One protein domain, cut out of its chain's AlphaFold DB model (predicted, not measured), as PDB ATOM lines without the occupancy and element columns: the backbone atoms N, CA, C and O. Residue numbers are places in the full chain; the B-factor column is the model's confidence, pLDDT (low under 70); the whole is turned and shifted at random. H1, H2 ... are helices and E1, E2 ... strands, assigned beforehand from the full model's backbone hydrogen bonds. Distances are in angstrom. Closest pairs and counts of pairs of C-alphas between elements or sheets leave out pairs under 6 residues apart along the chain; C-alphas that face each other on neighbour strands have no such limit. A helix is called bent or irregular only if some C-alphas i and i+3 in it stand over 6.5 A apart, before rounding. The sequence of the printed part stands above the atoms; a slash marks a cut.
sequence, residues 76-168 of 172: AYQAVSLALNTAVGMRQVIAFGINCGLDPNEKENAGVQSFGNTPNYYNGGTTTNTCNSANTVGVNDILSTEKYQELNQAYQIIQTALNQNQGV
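What this domain is: This is residues 76 to 168 of the 172 residues of the protein "OMP1268" of Helicobacter acinonychis (UniProt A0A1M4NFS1). Two long helices, H1 and H2, run opposite ways at a steep tilt, and a hairpin of two strands, E1 and E2, packs over the later part of H1 and the first half of H2, with E1 the nearer strand. Both ends of the printed part lie toward one end of the long axis, and loops around residues 104 to 109 and 136 make the other. The printed part has 93 residues, in the order H1, E1, E2, H2, with an antiparallel sheet E1 - E2; the class is mixed, helices and strands. It is elongated, 45 by 25 by 22 A, and only just compact, close to loose, with a radius of gyration of the C-alphas of 14.8 A.

Where its parts are: Find C-alpha 76 at (340.869, 289.238, 185.661); from there H1 runs through residue 97, 32.4 A. It is irregular: C-alphas 93 and 96 are 7.3 A apart. E1 is residues 113 to 119, 16.1 A, and E2 residues 126 to 131, 15.9 A. H2, residues 145 to 166, runs 31.2 A to C-alpha 166 at (344.150, 279.273, 198.969).

How they stand to each other: H1 touches H2 with residues 81 to 91 alone, at a steep tilt of 43 degrees, opposite ways; the closest C-alphas, Val 88 and Tyr 155, are 6.5 A apart. Look next at Gln 92 and Pro 119, the closest C-alphas of H1 and E1, 5.1 A apart. H1 and E2 are apart. In the hairpin E1 and E2, antiparallel at 150 degrees, N 115 and O 129 are within hydrogen-bond range at 2.8 A. The closest C-alphas of E1 and H2, Thr 118 and Asn 152, are 6.7 A apart. Every O i to N i+4 pair is within range in H2, and 16 of 18 in H1.

The domain as a whole: The farthest C-alphas, Ala 76 and Glu 108, are 46.3 A apart. The printed part has no cut. The links H1 to E1 and E2 to H2 are long. Look for pLDDT under 70 at residues 104 to 111, 122 to 124 and 165 to 168.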
ATOM      1  N   ALA A  76     342.140 289.952 185.794       89.38
ATOM      2  CA  ALA A  76     340.869 289.238 185.661       89.38
ATOM      3  C   ALA A  76     340.668 288.221 186.792       89.38
ATOM      4  O   ALA A  76     339.595 288.193 187.397       89.38
ATOM      5  N   TYR A  77     341.700 287.438 187.123       90.00
ATOM      6  CA  TYR A  77     341.639 286.505 188.250       90.00
ATOM      7  C   TYR A  77     341.405 287.251 189.565       90.00
ATOM      8  O   TYR A  77     340.515 286.883 190.334       90.00
ATOM      9  N   GLN A  78     342.149 288.337 189.804       90.31
ATOM     10  CA  GLN A  78     341.983 289.153 191.008       90.31
ATOM     11  C   GLN A  78     340.570 289.737 191.120       90.31
ATOM     12  O   GLN A  78     339.978 289.683 192.195       90.31
ATOM     13  N   ALA A  79     340.000 290.243 190.022       92.19
ATOM     14  CA  ALA A  79     338.648 290.793 190.016       92.19
ATOM     15  C   ALA A  79     337.586 289.732 190.356       92.19
ATOM     16  O   ALA A  79     336.707 289.984 191.182       92.19
ATOM     17  N   VAL A  80     337.688 288.531 189.772       93.25
ATOM     18  CA  VAL A  80     336.772 287.418 190.076       93.25
ATOM     19  C   VAL A  80     336.939 286.958 191.522       93.25
ATOM     20  O   VAL A  80     335.950 286.820 192.239       93.25
ATOM     21  N   SER A  81     338.177 286.773 191.982       91.19
ATOM     22  CA  SER A  81     338.466 286.379 193.362       91.19
ATOM     23  C   SER A  81     337.919 287.398 194.361       91.19
ATOM     24  O   SER A  81     337.268 287.019 195.335       91.19
ATOM     25  N   LEU A  82     338.093 288.697 194.103       92.88
ATOM     26  CA  LEU A  82     337.548 289.759 194.941       92.88
ATOM     27  C   LEU A  82     336.017 289.712 194.993       92.88
ATOM     28  O   LEU A  82     335.446 289.798 196.079       92.88
ATOM     29  N   ALA A  83     335.350 289.542 193.850       95.62
ATOM     30  CA  ALA A  83     333.894 289.444 193.797       95.62
ATOM     31  C   ALA A  83     333.374 288.234 194.594       95.62
ATOM     32  O   ALA A  83     332.441 288.375 195.387       95.62
ATOM     33  N   LEU A  84     334.012 287.068 194.447       95.44
ATOM     34  CA  LEU A  84     333.647 285.852 195.181       95.44
ATOM     35  C   LEU A  84     333.894 285.992 196.691       95.44
ATOM     36  O   LEU A  84     333.007 285.669 197.482       95.44
ATOM     37  N   ASN A  85     335.052 286.524 197.099       91.44
ATOM     38  CA  ASN A  85     335.353 286.800 198.508       91.44
ATOM     39  C   ASN A  85     334.368 287.815 199.104       91.44
ATOM     40  O   ASN A  85     333.915 287.642 200.232       91.44
ATOM     41  N   THR A  86     333.985 288.841 198.339       94.88
ATOM     42  CA  THR A  86     332.998 289.839 198.773       94.88
ATOM     43  C   THR A  86     331.615 289.215 198.945       94.88
ATOM     44  O   THR A  86     330.955 289.484 199.942       94.88
ATOM     45  N   ALA A  87     331.179 288.346 198.027       93.75
ATOM     46  CA  ALA A  87     329.900 287.646 198.143       93.75
ATOM     47  C   ALA A  87     329.859 286.728 199.379       93.75
ATOM     48  O   ALA A  87     328.884 286.733 200.133       93.75
ATOM     49  N   VAL A  88     330.944 285.987 199.624       91.62
ATOM     50  CA  VAL A  88     331.120 285.159 200.824       91.62
ATOM     51  C   VAL A  88     331.104 286.012 202.093       91.62
ATOM     52  O   VAL A  88     330.333 285.722 203.008       91.62
ATOM     53  N   GLY A  89     331.884 287.094 202.134       89.94
ATOM     54  CA  GLY A  89     331.930 288.014 203.270       89.94
ATOM     55  C   GLY A  89     330.578 288.676 203.539       89.94
ATOM     56  O   GLY A  89     330.123 288.716 204.678       89.94
ATOM     57  N   MET A  90     329.872 289.115 202.493       91.31
ATOM     58  CA  MET A  90     328.524 289.674 202.615       91.31
ATOM     59  C   MET A  90     327.563 288.652 203.219       91.31
ATOM     60  O   MET A  90     326.849 288.982 204.165       91.31
ATOM     61  N   ARG A  91     327.578 287.404 202.728       90.81
ATOM     62  CA  ARG A  91     326.761 286.318 203.284       90.81
ATOM     63  C   ARG A  91     327.074 286.077 204.762       90.81
ATOM     64  O   ARG A  91     326.133 285.878 205.521       90.81
ATOM     65  N   GLN A  92     328.340 286.137 205.178       89.69
ATOM     66  CA  GLN A  92     328.731 286.011 206.588       89.69
ATOM     67  C   GLN A  92     328.176 287.149 207.453       89.69
ATOM     68  O   GLN A  92     327.628 286.886 208.523       89.69
ATOM     69  N   VAL A  93     328.254 288.395 206.976       89.25
ATOM     70  CA  VAL A  93     327.760 289.571 207.711       89.25
ATOM     71  C   VAL A  93     326.242 289.537 207.875       89.25
ATOM     72  O   VAL A  93     325.749 289.807 208.964       89.25
ATOM     73  N   ILE A  94     325.489 289.194 206.825       88.00
ATOM     74  CA  ILE A  94     324.017 289.230 206.868       88.00
ATOM     75  C   ILE A  94     323.385 287.950 207.433       88.00
ATOM     76  O   ILE A  94     322.174 287.917 207.633       88.00
ATOM     77  N   ALA A  95     324.168 286.892 207.676       86.38
ATOM     78  CA  ALA A  95     323.647 285.577 208.060       86.38
ATOM     79  C   ALA A  95     322.756 285.614 209.308       86.38
ATOM     80  O   ALA A  95     321.727 284.947 209.324       86.38
ATOM     81  N   PHE A  96     323.107 286.418 210.320       80.94
ATOM     82  CA  PHE A  96     322.314 286.530 211.551       80.94
ATOM     83  C   PHE A  96     320.923 287.145 211.325       80.94
ATOM     84  O   PHE A  96     320.018 286.919 212.121       80.94
ATOM     85  N   GLY A  97     320.761 287.953 210.271       84.75
ATOM     86  CA  GLY A  97     319.515 288.652 209.958       84.75
ATOM     87  C   GLY A  97     318.574 287.854 209.057       84.75
ATOM     88  O   GLY A  97     317.455 288.295 208.809       84.75
ATOM     89  N   ILE A  98     319.012 286.697 208.550       87.69
ATOM     90  CA  ILE A  98     318.231 285.869 207.630       87.69
ATOM     91  C   ILE A  98     317.674 284.668 208.388       87.69
ATOM     92  O   ILE A  98     318.376 283.691 208.646       87.69
ATOM     93  N   ASN A  99     316.379 284.733 208.682       88.88
ATOM     94  CA  ASN A  99     315.613 283.610 209.209       88.88
ATOM     95  C   ASN A  99     314.974 282.805 208.073       88.88
ATOM     96  O   ASN A  99     314.784 283.302 206.959       88.88
ATOM     97  N   CYS A 100     314.627 281.557 208.371       91.19
ATOM     98  CA  CYS A 100     313.968 280.664 207.431       91.19
ATOM     99  C   CYS A 100     312.946 279.765 208.127       91.19
ATOM    100  O   CYS A 100     313.048 279.478 209.325       91.19
ATOM    101  N   GLY A 101     311.949 279.331 207.364       88.88
ATOM    102  CA  GLY A 101     310.821 278.566 207.873       88.88
ATOM    103  C   GLY A 101     310.010 277.922 206.758       88.88
ATOM    104  O   GLY A 101     310.356 277.999 205.577       88.88
ATOM    105  N   LEU A 102     308.943 277.246 207.167       84.75
ATOM    106  CA  LEU A 102     308.056 276.514 206.269       84.75
ATOM    107  C   LEU A 102     307.245 277.488 205.417       84.75
ATOM    108  O   LEU A 102     306.587 278.372 205.962       84.75
ATOM    109  N   ASP A 103     307.245 277.291 204.098       76.12
ATOM    110  CA  ASP A 103     306.270 277.958 203.243       76.12
ATOM    111  C   ASP A 103     304.933 277.204 203.350       76.12
ATOM    112  O   ASP A 103     304.878 276.019 203.014       76.12
ATOM    113  N   PRO A 104     303.846 277.850 203.812       68.25
ATOM    114  CA  PRO A 104     302.533 277.214 203.912       68.25
ATOM    115  C   PRO A 104     301.951 276.780 202.555       68.25
ATOM    116  O   PRO A 104     300.986 276.016 202.530       68.25
ATOM    117  N   ASN A 105     302.514 277.248 201.437       69.38
ATOM    118  CA  ASN A 105     302.127 276.859 200.081       69.38
ATOM    119  C   ASN A 105     302.967 275.696 199.520       69.38
ATOM    120  O   ASN A 105     302.620 275.144 198.472       69.38
ATOM    121  N   GLU A 106     304.053 275.302 200.192       63.19
ATOM    122  CA  GLU A 106     304.875 274.150 199.815       63.19
ATOM    123  C   GLU A 106     304.393 272.876 200.537       63.19
ATOM    124  O   GLU A 106     303.995 272.892 201.700       63.19
ATOM    125  N   LYS A 107     304.372 271.747 199.813       54.56
ATOM    126  CA  LYS A 107     303.775 270.475 200.266       54.56
ATOM    127  C   LYS A 107     304.340 269.977 201.606       54.56
ATOM    128  O   LYS A 107     305.522 270.138 201.888       54.56
ATOM    129  N   GLU A 108     303.492 269.235 202.327       52.28
ATOM    130  CA  GLU A 108     303.591 268.600 203.665       52.28
ATOM    131  C   GLU A 108     304.910 267.887 204.081       52.28
ATOM    132  O   GLU A 108     304.988 267.362 205.187       52.28
ATOM    133  N   ASN A 109     305.971 267.888 203.269       50.22
ATOM    134  CA  ASN A 109     307.254 267.227 203.548       50.22
ATOM    135  C   ASN A 109     308.429 268.184 203.840       50.22
ATOM    136  O   ASN A 109     309.543 267.717 204.068       50.22
ATOM    137  N   ALA A 110     308.223 269.504 203.857       55.34
ATOM    138  CA  ALA A 110     309.307 270.479 204.050       55.34
ATOM    139  C   ALA A 110     309.694 270.735 205.523       55.34
ATOM    140  O   ALA A 110     310.367 271.729 205.795       55.34
ATOM    141  N   GLY A 111     309.249 269.871 206.455       64.19
ATOM    142  CA  GLY A 111     309.407 269.980 207.916       64.19
ATOM    143  C   GLY A 111     310.774 270.493 208.374       64.19
ATOM    144  O   GLY A 111     311.749 270.333 207.657       64.19
ATOM    145  N   VAL A 112     310.846 271.086 209.573       80.06
ATOM    146  CA  VAL A 112     312.049 271.722 210.155       80.06
ATOM    147  C   VAL A 112     313.369 271.099 209.667       80.06
ATOM    148  O   VAL A 112     313.723 269.987 210.061       80.06
ATOM    149  N   GLN A 113     314.105 271.826 208.819       88.31
ATOM    150  CA  GLN A 113     315.378 271.367 208.254       88.31
ATOM    151  C   GLN A 113     316.555 272.084 208.895       88.31
ATOM    152  O   GLN A 113     316.475 273.262 209.235       88.31
ATOM    153  N   SER A 114     317.670 271.371 209.042       90.88
ATOM    154  CA  SER A 114     318.908 271.927 209.581       90.88
ATOM    155  C   SER A 114     320.021 271.874 208.547       90.88
ATOM    156  O   SER A 114     320.273 270.836 207.939       90.88
ATOM    157  N   PHE A 115     320.712 272.995 208.381       91.25
ATOM    158  CA  PHE A 115     321.788 273.188 207.423       91.25
ATOM    159  C   PHE A 115     323.098 273.402 208.170       91.25
ATOM    160  O   PHE A 115     323.260 274.391 208.884       91.25
ATOM    161  N   GLY A 116     324.034 272.470 208.003       89.31
ATOM    162  CA  GLY A 116     325.391 272.603 208.522       89.31
ATOM    163  C   GLY A 116     326.247 273.565 207.694       89.31
ATOM    164  O   GLY A 116     325.875 273.974 206.590       89.31
ATOM    165  N   ASN A 117     327.423 273.890 208.233       88.75
ATOM    166  CA  ASN A 117     328.432 274.756 207.614       88.75
ATOM    167  C   ASN A 117     327.944 276.178 207.272       88.75
ATOM    168  O   ASN A 117     328.574 276.883 206.485       88.75
ATOM    169  N   THR A 118     326.841 276.623 207.869       89.25
ATOM    170  CA  THR A 118     326.299 277.971 207.655       89.25
ATOM    171  C   THR A 118     327.179 279.025 208.333       89.25
ATOM    172  O   THR A 118     327.856 278.696 209.310       89.25
ATOM    173  N   PRO A 119     327.210 280.278 207.851       86.88
ATOM    174  CA  PRO A 119     328.039 281.312 208.462       86.88
ATOM    175  C   PRO A 119     327.657 281.593 209.918       86.88
ATOM    176  O   PRO A 119     326.481 281.779 210.229       86.88
ATOM    177  N   ASN A 120     328.650 281.682 210.802       80.62
ATOM    178  CA  ASN A 120     328.459 282.104 212.184       80.62
ATOM    179  C   ASN A 120     328.955 283.543 212.372       80.62
ATOM    180  O   ASN A 120     330.161 283.791 212.395       80.62
ATOM    181  N   TYR A 121     328.019 284.473 212.563       72.00
ATOM    182  CA  TYR A 121     328.315 285.890 212.789       72.00
ATOM    183  C   TYR A 121     329.199 286.140 214.024       72.00
ATOM    184  O   TYR A 121     330.081 286.991 213.984       72.00
ATOM    185  N   TYR A 122     328.996 285.392 215.115       68.69
ATOM    186  CA  TYR A 122     329.610 285.700 216.411       68.69
ATOM    187  C   TYR A 122     331.091 285.322 216.497       68.69
ATOM    188  O   TYR A 122     331.864 286.033 217.131       68.69
ATOM    189  N   ASN A 123     331.489 284.216 215.863       65.81
ATOM    190  CA  ASN A 123     332.827 283.637 216.040       65.81
ATOM    191  C   ASN A 123     333.633 283.529 214.733       65.81
ATOM    192  O   ASN A 123     334.706 282.931 214.738       65.81
ATOM    193  N   GLY A 124     333.118 284.034 213.605       65.69
ATOM    194  CA  GLY A 124     333.788 283.953 212.295       65.69
ATOM    195  C   GLY A 124     333.961 282.528 211.744       65.69
ATOM    196  O   GLY A 124     334.676 282.325 210.768       65.69
ATOM    197  N   GLY A 125     333.330 281.537 212.379       74.62
ATOM    198  CA  GLY A 125     333.353 280.129 211.983       74.62
ATOM    199  C   GLY A 125     332.072 279.702 211.272       74.62
ATOM    200  O   GLY A 125     331.314 280.522 210.748       74.62
ATOM    201  N   THR A 126     331.793 278.402 211.291       81.69
ATOM    202  CA  THR A 126     330.521 277.858 210.818       81.69
ATOM    203  C   THR A 126     329.626 277.412 211.973       81.69
ATOM    204  O   THR A 126     330.072 277.217 213.104       81.69
ATOM    205  N   THR A 127     328.332 277.291 211.699       87.81
ATOM    206  CA  THR A 127     327.322 276.766 212.618       87.81
ATOM    207  C   THR A 127     326.294 275.932 211.853       87.81
ATOM    208  O   THR A 127     326.303 275.869 210.617       87.81
ATOM    209  N   THR A 128     325.391 275.298 212.589       90.50
ATOM    210  CA  THR A 128     324.181 274.697 212.036       90.50
ATOM    211  C   THR A 128     323.029 275.674 212.222       90.50
ATOM    212  O   THR A 128     322.764 276.088 213.350       90.50
ATOM    213  N   ASN A 129     322.349 276.035 211.135       89.75
ATOM    214  CA  ASN A 129     321.114 276.811 211.205       89.75
ATOM    215  C   ASN A 129     319.911 275.901 210.968       89.75
ATOM    216  O   ASN A 129     319.925 275.093 210.040       89.75
ATOM    217  N   THR A 130     318.871 276.056 211.779       90.88
ATOM    218  CA  THR A 130     317.641 275.272 211.686       90.88
ATOM    219  C   THR A 130     316.504 276.173 211.222       90.88
ATOM    220  O   THR A 130     316.149 277.129 211.901       90.88
ATOM    221  N   CYS A 131     315.910 275.859 210.072       90.75
ATOM    222  CA  CYS A 131     314.753 276.564 209.536       90.75
ATOM    223  C   CYS A 131     313.477 276.069 210.224       90.75
ATOM    224  O   CYS A 131     312.886 275.070 209.818       90.75
ATOM    225  N   ASN A 132     313.079 276.750 211.298       89.38
ATOM    226  CA  ASN A 132     311.896 276.433 212.104       89.38
ATOM    227  C   ASN A 132     311.044 277.661 212.458       89.38
ATOM    228  O   ASN A 132     310.198 277.576 213.349       89.38
ATOM    229  N   SER A 133     311.277 278.804 211.808       85.62
ATOM    230  CA  SER A 133     310.509 280.014 212.088       85.62
ATOM    231  C   SER A 133     309.039 279.834 211.696       85.62
ATOM    232  O   SER A 133     308.731 279.229 210.669       85.62
ATOM    233  N   ALA A 134     308.144 280.374 212.527       82.75
ATOM    234  CA  ALA A 134     306.699 280.396 212.298       82.75
ATOM    235  C   ALA A 134     306.221 281.674 211.577       82.75
ATOM    236  O   ALA A 134     305.016 281.879 211.437       82.75
ATOM    237  N   ASN A 135     307.145 282.552 211.169       85.19
ATOM    238  CA  ASN A 135     306.819 283.777 210.442       85.19
ATOM    239  C   ASN A 135     306.399 283.476 208.996       85.19
ATOM    240  O   ASN A 135     306.606 282.376 208.485       85.19
ATOM    241  N   THR A 136     305.816 284.473 208.328       86.88
ATOM    242  CA  THR A 136     305.340 284.312 206.951       86.88
ATOM    243  C   THR A 136     306.526 284.312 205.996       86.88
ATOM    244  O   THR A 136     307.422 285.141 206.107       86.88
ATOM    245  N   VAL A 137     306.544 283.394 205.035       88.81
ATOM    246  CA  VAL A 137     307.545 283.411 203.965       88.81
ATOM    247  C   VAL A 137     307.206 284.522 202.970       88.81
ATOM    248  O   VAL A 137     306.082 284.584 202.470       88.81
ATOM    249  N   GLY A 138     308.169 285.392 202.650       86.56
ATOM    250  CA  GLY A 138     307.944 286.444 201.659       86.56
ATOM    251  C   GLY A 138     308.954 287.587 201.666       86.56
ATOM    252  O   GLY A 138     309.898 287.636 202.451       86.56
ATOM    253  N   VAL A 139     308.750 288.539 200.754       85.56
ATOM    254  CA  VAL A 139     309.556 289.766 200.678       85.56
ATOM    255  C   VAL A 139     309.361 290.584 201.959       85.56
ATOM    256  O   VAL A 139     308.228 290.824 202.362       85.56
ATOM    257  N   ASN A 140     310.465 291.057 202.549       88.06
ATOM    258  CA  ASN A 140     310.532 291.718 203.866       88.06
ATOM    259  C   ASN A 140     310.239 290.814 205.075       88.06
ATOM    260  O   ASN A 140     310.155 291.318 206.193       88.06
ATOM    261  N   ASP A 141     310.115 289.509 204.862       90.38
ATOM    262  CA  ASP A 141     309.867 288.523 205.908       90.38
ATOM    263  C   ASP A 141     310.907 287.389 205.786       90.38
ATOM    264  O   ASP A 141     312.019 287.614 205.292       90.38
ATOM    265  N   ILE A 142     310.613 286.182 206.270       90.69
ATOM    266  CA  ILE A 142     311.588 285.081 206.271       90.69
ATOM    267  C   ILE A 142     311.713 284.385 204.904       90.69
ATOM    268  O   ILE A 142     310.816 284.437 204.061       90.69
ATOM    269  N   LEU A 143     312.829 283.679 204.694       91.56
ATOM    270  CA  LEU A 143     313.012 282.811 203.524       91.56
ATOM    271  C   LEU A 143     312.265 281.481 203.689       91.56
ATOM    272  O   LEU A 143     312.196 280.941 204.796       91.56
ATOM    273  N   SER A 144     311.807 280.890 202.581       90.31
ATOM    274  CA  SER A 144     311.424 279.476 202.592       90.31
ATOM    275  C   SER A 144     312.653 278.606 202.860       90.31
ATOM    276  O   SER A 144     313.789 278.969 202.530       90.31
ATOM    277  N   THR A 145     312.429 277.432 203.444       90.00
ATOM    278  CA  THR A 145     313.469 276.412 203.621       90.00
ATOM    279  C   THR A 145     314.185 276.086 202.300       90.00
ATOM    280  O   THR A 145     315.413 275.997 202.293       90.00
ATOM    281  N   GLU A 146     313.464 275.992 201.175       88.19
ATOM    282  CA  GLU A 146     314.052 275.750 199.847       88.19
ATOM    283  C   GLU A 146     315.013 276.878 199.433       88.19
ATOM    284  O   GLU A 146     316.165 276.627 199.069       88.19
ATOM    285  N   LYS A 147     314.599 278.145 199.565       91.19
ATOM    286  CA  LYS A 147     315.466 279.287 199.228       91.19
ATOM    287  C   LYS A 147     316.662 279.412 200.152       91.19
ATOM    288  O   LYS A 147     317.750 279.788 199.708       91.19
ATOM    289  N   TYR A 148     316.505 279.052 201.422       91.62
ATOM    290  CA  TYR A 148     317.640 278.972 202.328       91.62
ATOM    291  C   TYR A 148     318.620 277.860 201.916       91.62
ATOM    292  O   TYR A 148     319.835 278.073 201.964       91.62
ATOM    293  N   GLN A 149     318.118 276.704 201.470       91.50
ATOM    294  CA  GLN A 149     318.938 275.608 200.956       91.50
ATOM    295  C   GLN A 149     319.740 276.033 199.721       91.50
ATOM    296  O   GLN A 149     320.955 275.836 199.710       91.50
ATOM    297  N   GLU A 150     319.096 276.638 198.718       93.19
ATOM    298  CA  GLU A 150     319.763 277.163 197.513       93.19
ATOM    299  C   GLU A 150     320.898 278.129 197.889       93.19
ATOM    300  O   GLU A 150     322.040 277.992 197.441       93.19
ATOM    301  N   LEU A 151     320.603 279.075 198.785       93.44
ATOM    302  CA  LEU A 151     321.558 280.073 199.250       93.44
ATOM    303  C   LEU A 151     322.729 279.452 200.024       93.44
ATOM    304  O   LEU A 151     323.879 279.863 199.851       93.44
ATOM    305  N   ASN A 152     322.463 278.454 200.874       92.00
ATOM    306  CA  ASN A 152     323.517 277.748 201.593       92.00
ATOM    307  C   ASN A 152     324.385 276.915 200.641       92.00
ATOM    308  O   ASN A 152     325.605 276.948 200.762       92.00
ATOM    309  N   GLN A 153     323.794 276.215 199.671       94.38
ATOM    310  CA  GLN A 153     324.544 275.444 198.675       94.38
ATOM    311  C   GLN A 153     325.481 276.340 197.858       94.38
ATOM    312  O   GLN A 153     326.665 276.026 197.733       94.38
ATOM    313  N   ALA A 154     324.991 277.485 197.375       95.56
ATOM    314  CA  ALA A 154     325.816 278.458 196.662       95.56
ATOM    315  C   ALA A 154     326.989 278.952 197.525       95.56
ATOM    316  O   ALA A 154     328.133 278.972 197.068       95.56
ATOM    317  N   TYR A 155     326.726 279.278 198.796       93.00
ATOM    318  CA  TYR A 155     327.767 279.664 199.749       93.00
ATOM    319  C   TYR A 155     328.831 278.568 199.922       93.00
ATOM    320  O   TYR A 155     330.020 278.868 199.822       93.00
ATOM    321  N   GLN A 156     328.435 277.302 200.111       92.25
ATOM    322  CA  GLN A 156     329.385 276.190 200.272       92.25
ATOM    323  C   GLN A 156     330.252 275.970 199.031       92.25
ATOM    324  O   GLN A 156     331.452 275.723 199.161       92.25
ATOM    325  N   ILE A 157     329.661 276.054 197.835       94.50
ATOM    326  CA  ILE A 157     330.380 275.881 196.566       94.50
ATOM    327  C   ILE A 157     331.456 276.959 196.434       94.50
ATOM    328  O   ILE A 157     332.621 276.637 196.199       94.50
ATOM    329  N   ILE A 158     331.087 278.227 196.638       93.75
ATOM    330  CA  ILE A 158     332.023 279.349 196.517       93.75
ATOM    331  C   ILE A 158     333.098 279.270 197.605       93.75
ATOM    332  O   ILE A 158     334.281 279.400 197.300       93.75
ATOM    333  N   GLN A 159     332.718 279.002 198.857       89.88
ATOM    334  CA  GLN A 159     333.664 278.880 199.968       89.88
ATOM    335  C   GLN A 159     334.670 277.747 199.732       89.88
ATOM    336  O   GLN A 159     335.865 277.919 199.959       89.88
ATOM    337  N   THR A 160     334.200 276.596 199.247       90.69
ATOM    338  CA  THR A 160     335.054 275.445 198.934       90.69
ATOM    339  C   THR A 160     336.004 275.773 197.791       90.69
ATOM    340  O   THR A 160     337.201 275.514 197.906       90.69
ATOM    341  N   ALA A 161     335.501 276.397 196.722       89.56
ATOM    342  CA  ALA A 161     336.328 276.833 195.605       89.56
ATOM    343  C   ALA A 161     337.415 277.819 196.064       89.56
ATOM    344  O   ALA A 161     338.580 277.647 195.716       89.56
ATOM    345  N   LEU A 162     337.080 278.812 196.892       89.50
ATOM    346  CA  LEU A 162     338.058 279.769 197.420       89.50
ATOM    347  C   LEU A 162     339.098 279.094 198.328       89.50
ATOM    348  O   LEU A 162     340.291 279.330 198.154       89.50
ATOM    349  N   ASN A 163     338.680 278.207 199.234       82.94
ATOM    350  CA  ASN A 163     339.591 277.509 200.149       82.94
ATOM    351  C   ASN A 163     340.549 276.559 199.410       82.94
ATOM    352  O   ASN A 163     341.730 276.488 199.744       82.94
ATOM    353  N   GLN A 164     340.066 275.854 198.381       76.56
ATOM    354  CA  GLN A 164     340.913 275.015 197.527       76.56
ATOM    355  C   GLN A 164     341.959 275.846 196.775       76.56
ATOM    356  O   GLN A 164     343.099 275.411 196.640       76.56
ATOM    357  N   ASN A 165     341.600 277.060 196.348       64.75
ATOM    358  CA  ASN A 165     342.526 277.984 195.693       64.75
ATOM    359  C   ASN A 165     343.521 278.643 196.671       64.75
ATOM    360  O   ASN A 165     344.620 278.992 196.260       64.75
ATOM    361  N   GLN A 166     343.197 278.777 197.962       58.34
ATOM    362  CA  GLN A 166     344.150 279.273 198.969       58.34
ATOM    363  C   GLN A 166     345.212 278.233 199.376       58.34
ATOM    364  O   GLN A 166     346.288 278.610 199.834       58.34
ATOM    365  N   GLY A 167     344.958 276.935 199.161       47.09
ATOM    366  CA  GLY A 167     345.934 275.855 199.380       47.09
ATOM    367  C   GLY A 167     347.028 275.748 198.306       47.09
ATOM    368  O   GLY A 167     348.012 275.036 198.500       47.09
ATOM    369  N   VAL A 168     346.887 276.470 197.191       42.84
ATOM    370  CA  VAL A 168     347.871 276.558 196.104       42.84
ATOM    371  C   VAL A 168     348.404 277.989 195.999       42.84
ATOM    372  O   VAL A 168     348.065 278.743 195.097       42.84
TER     373      VAL A 168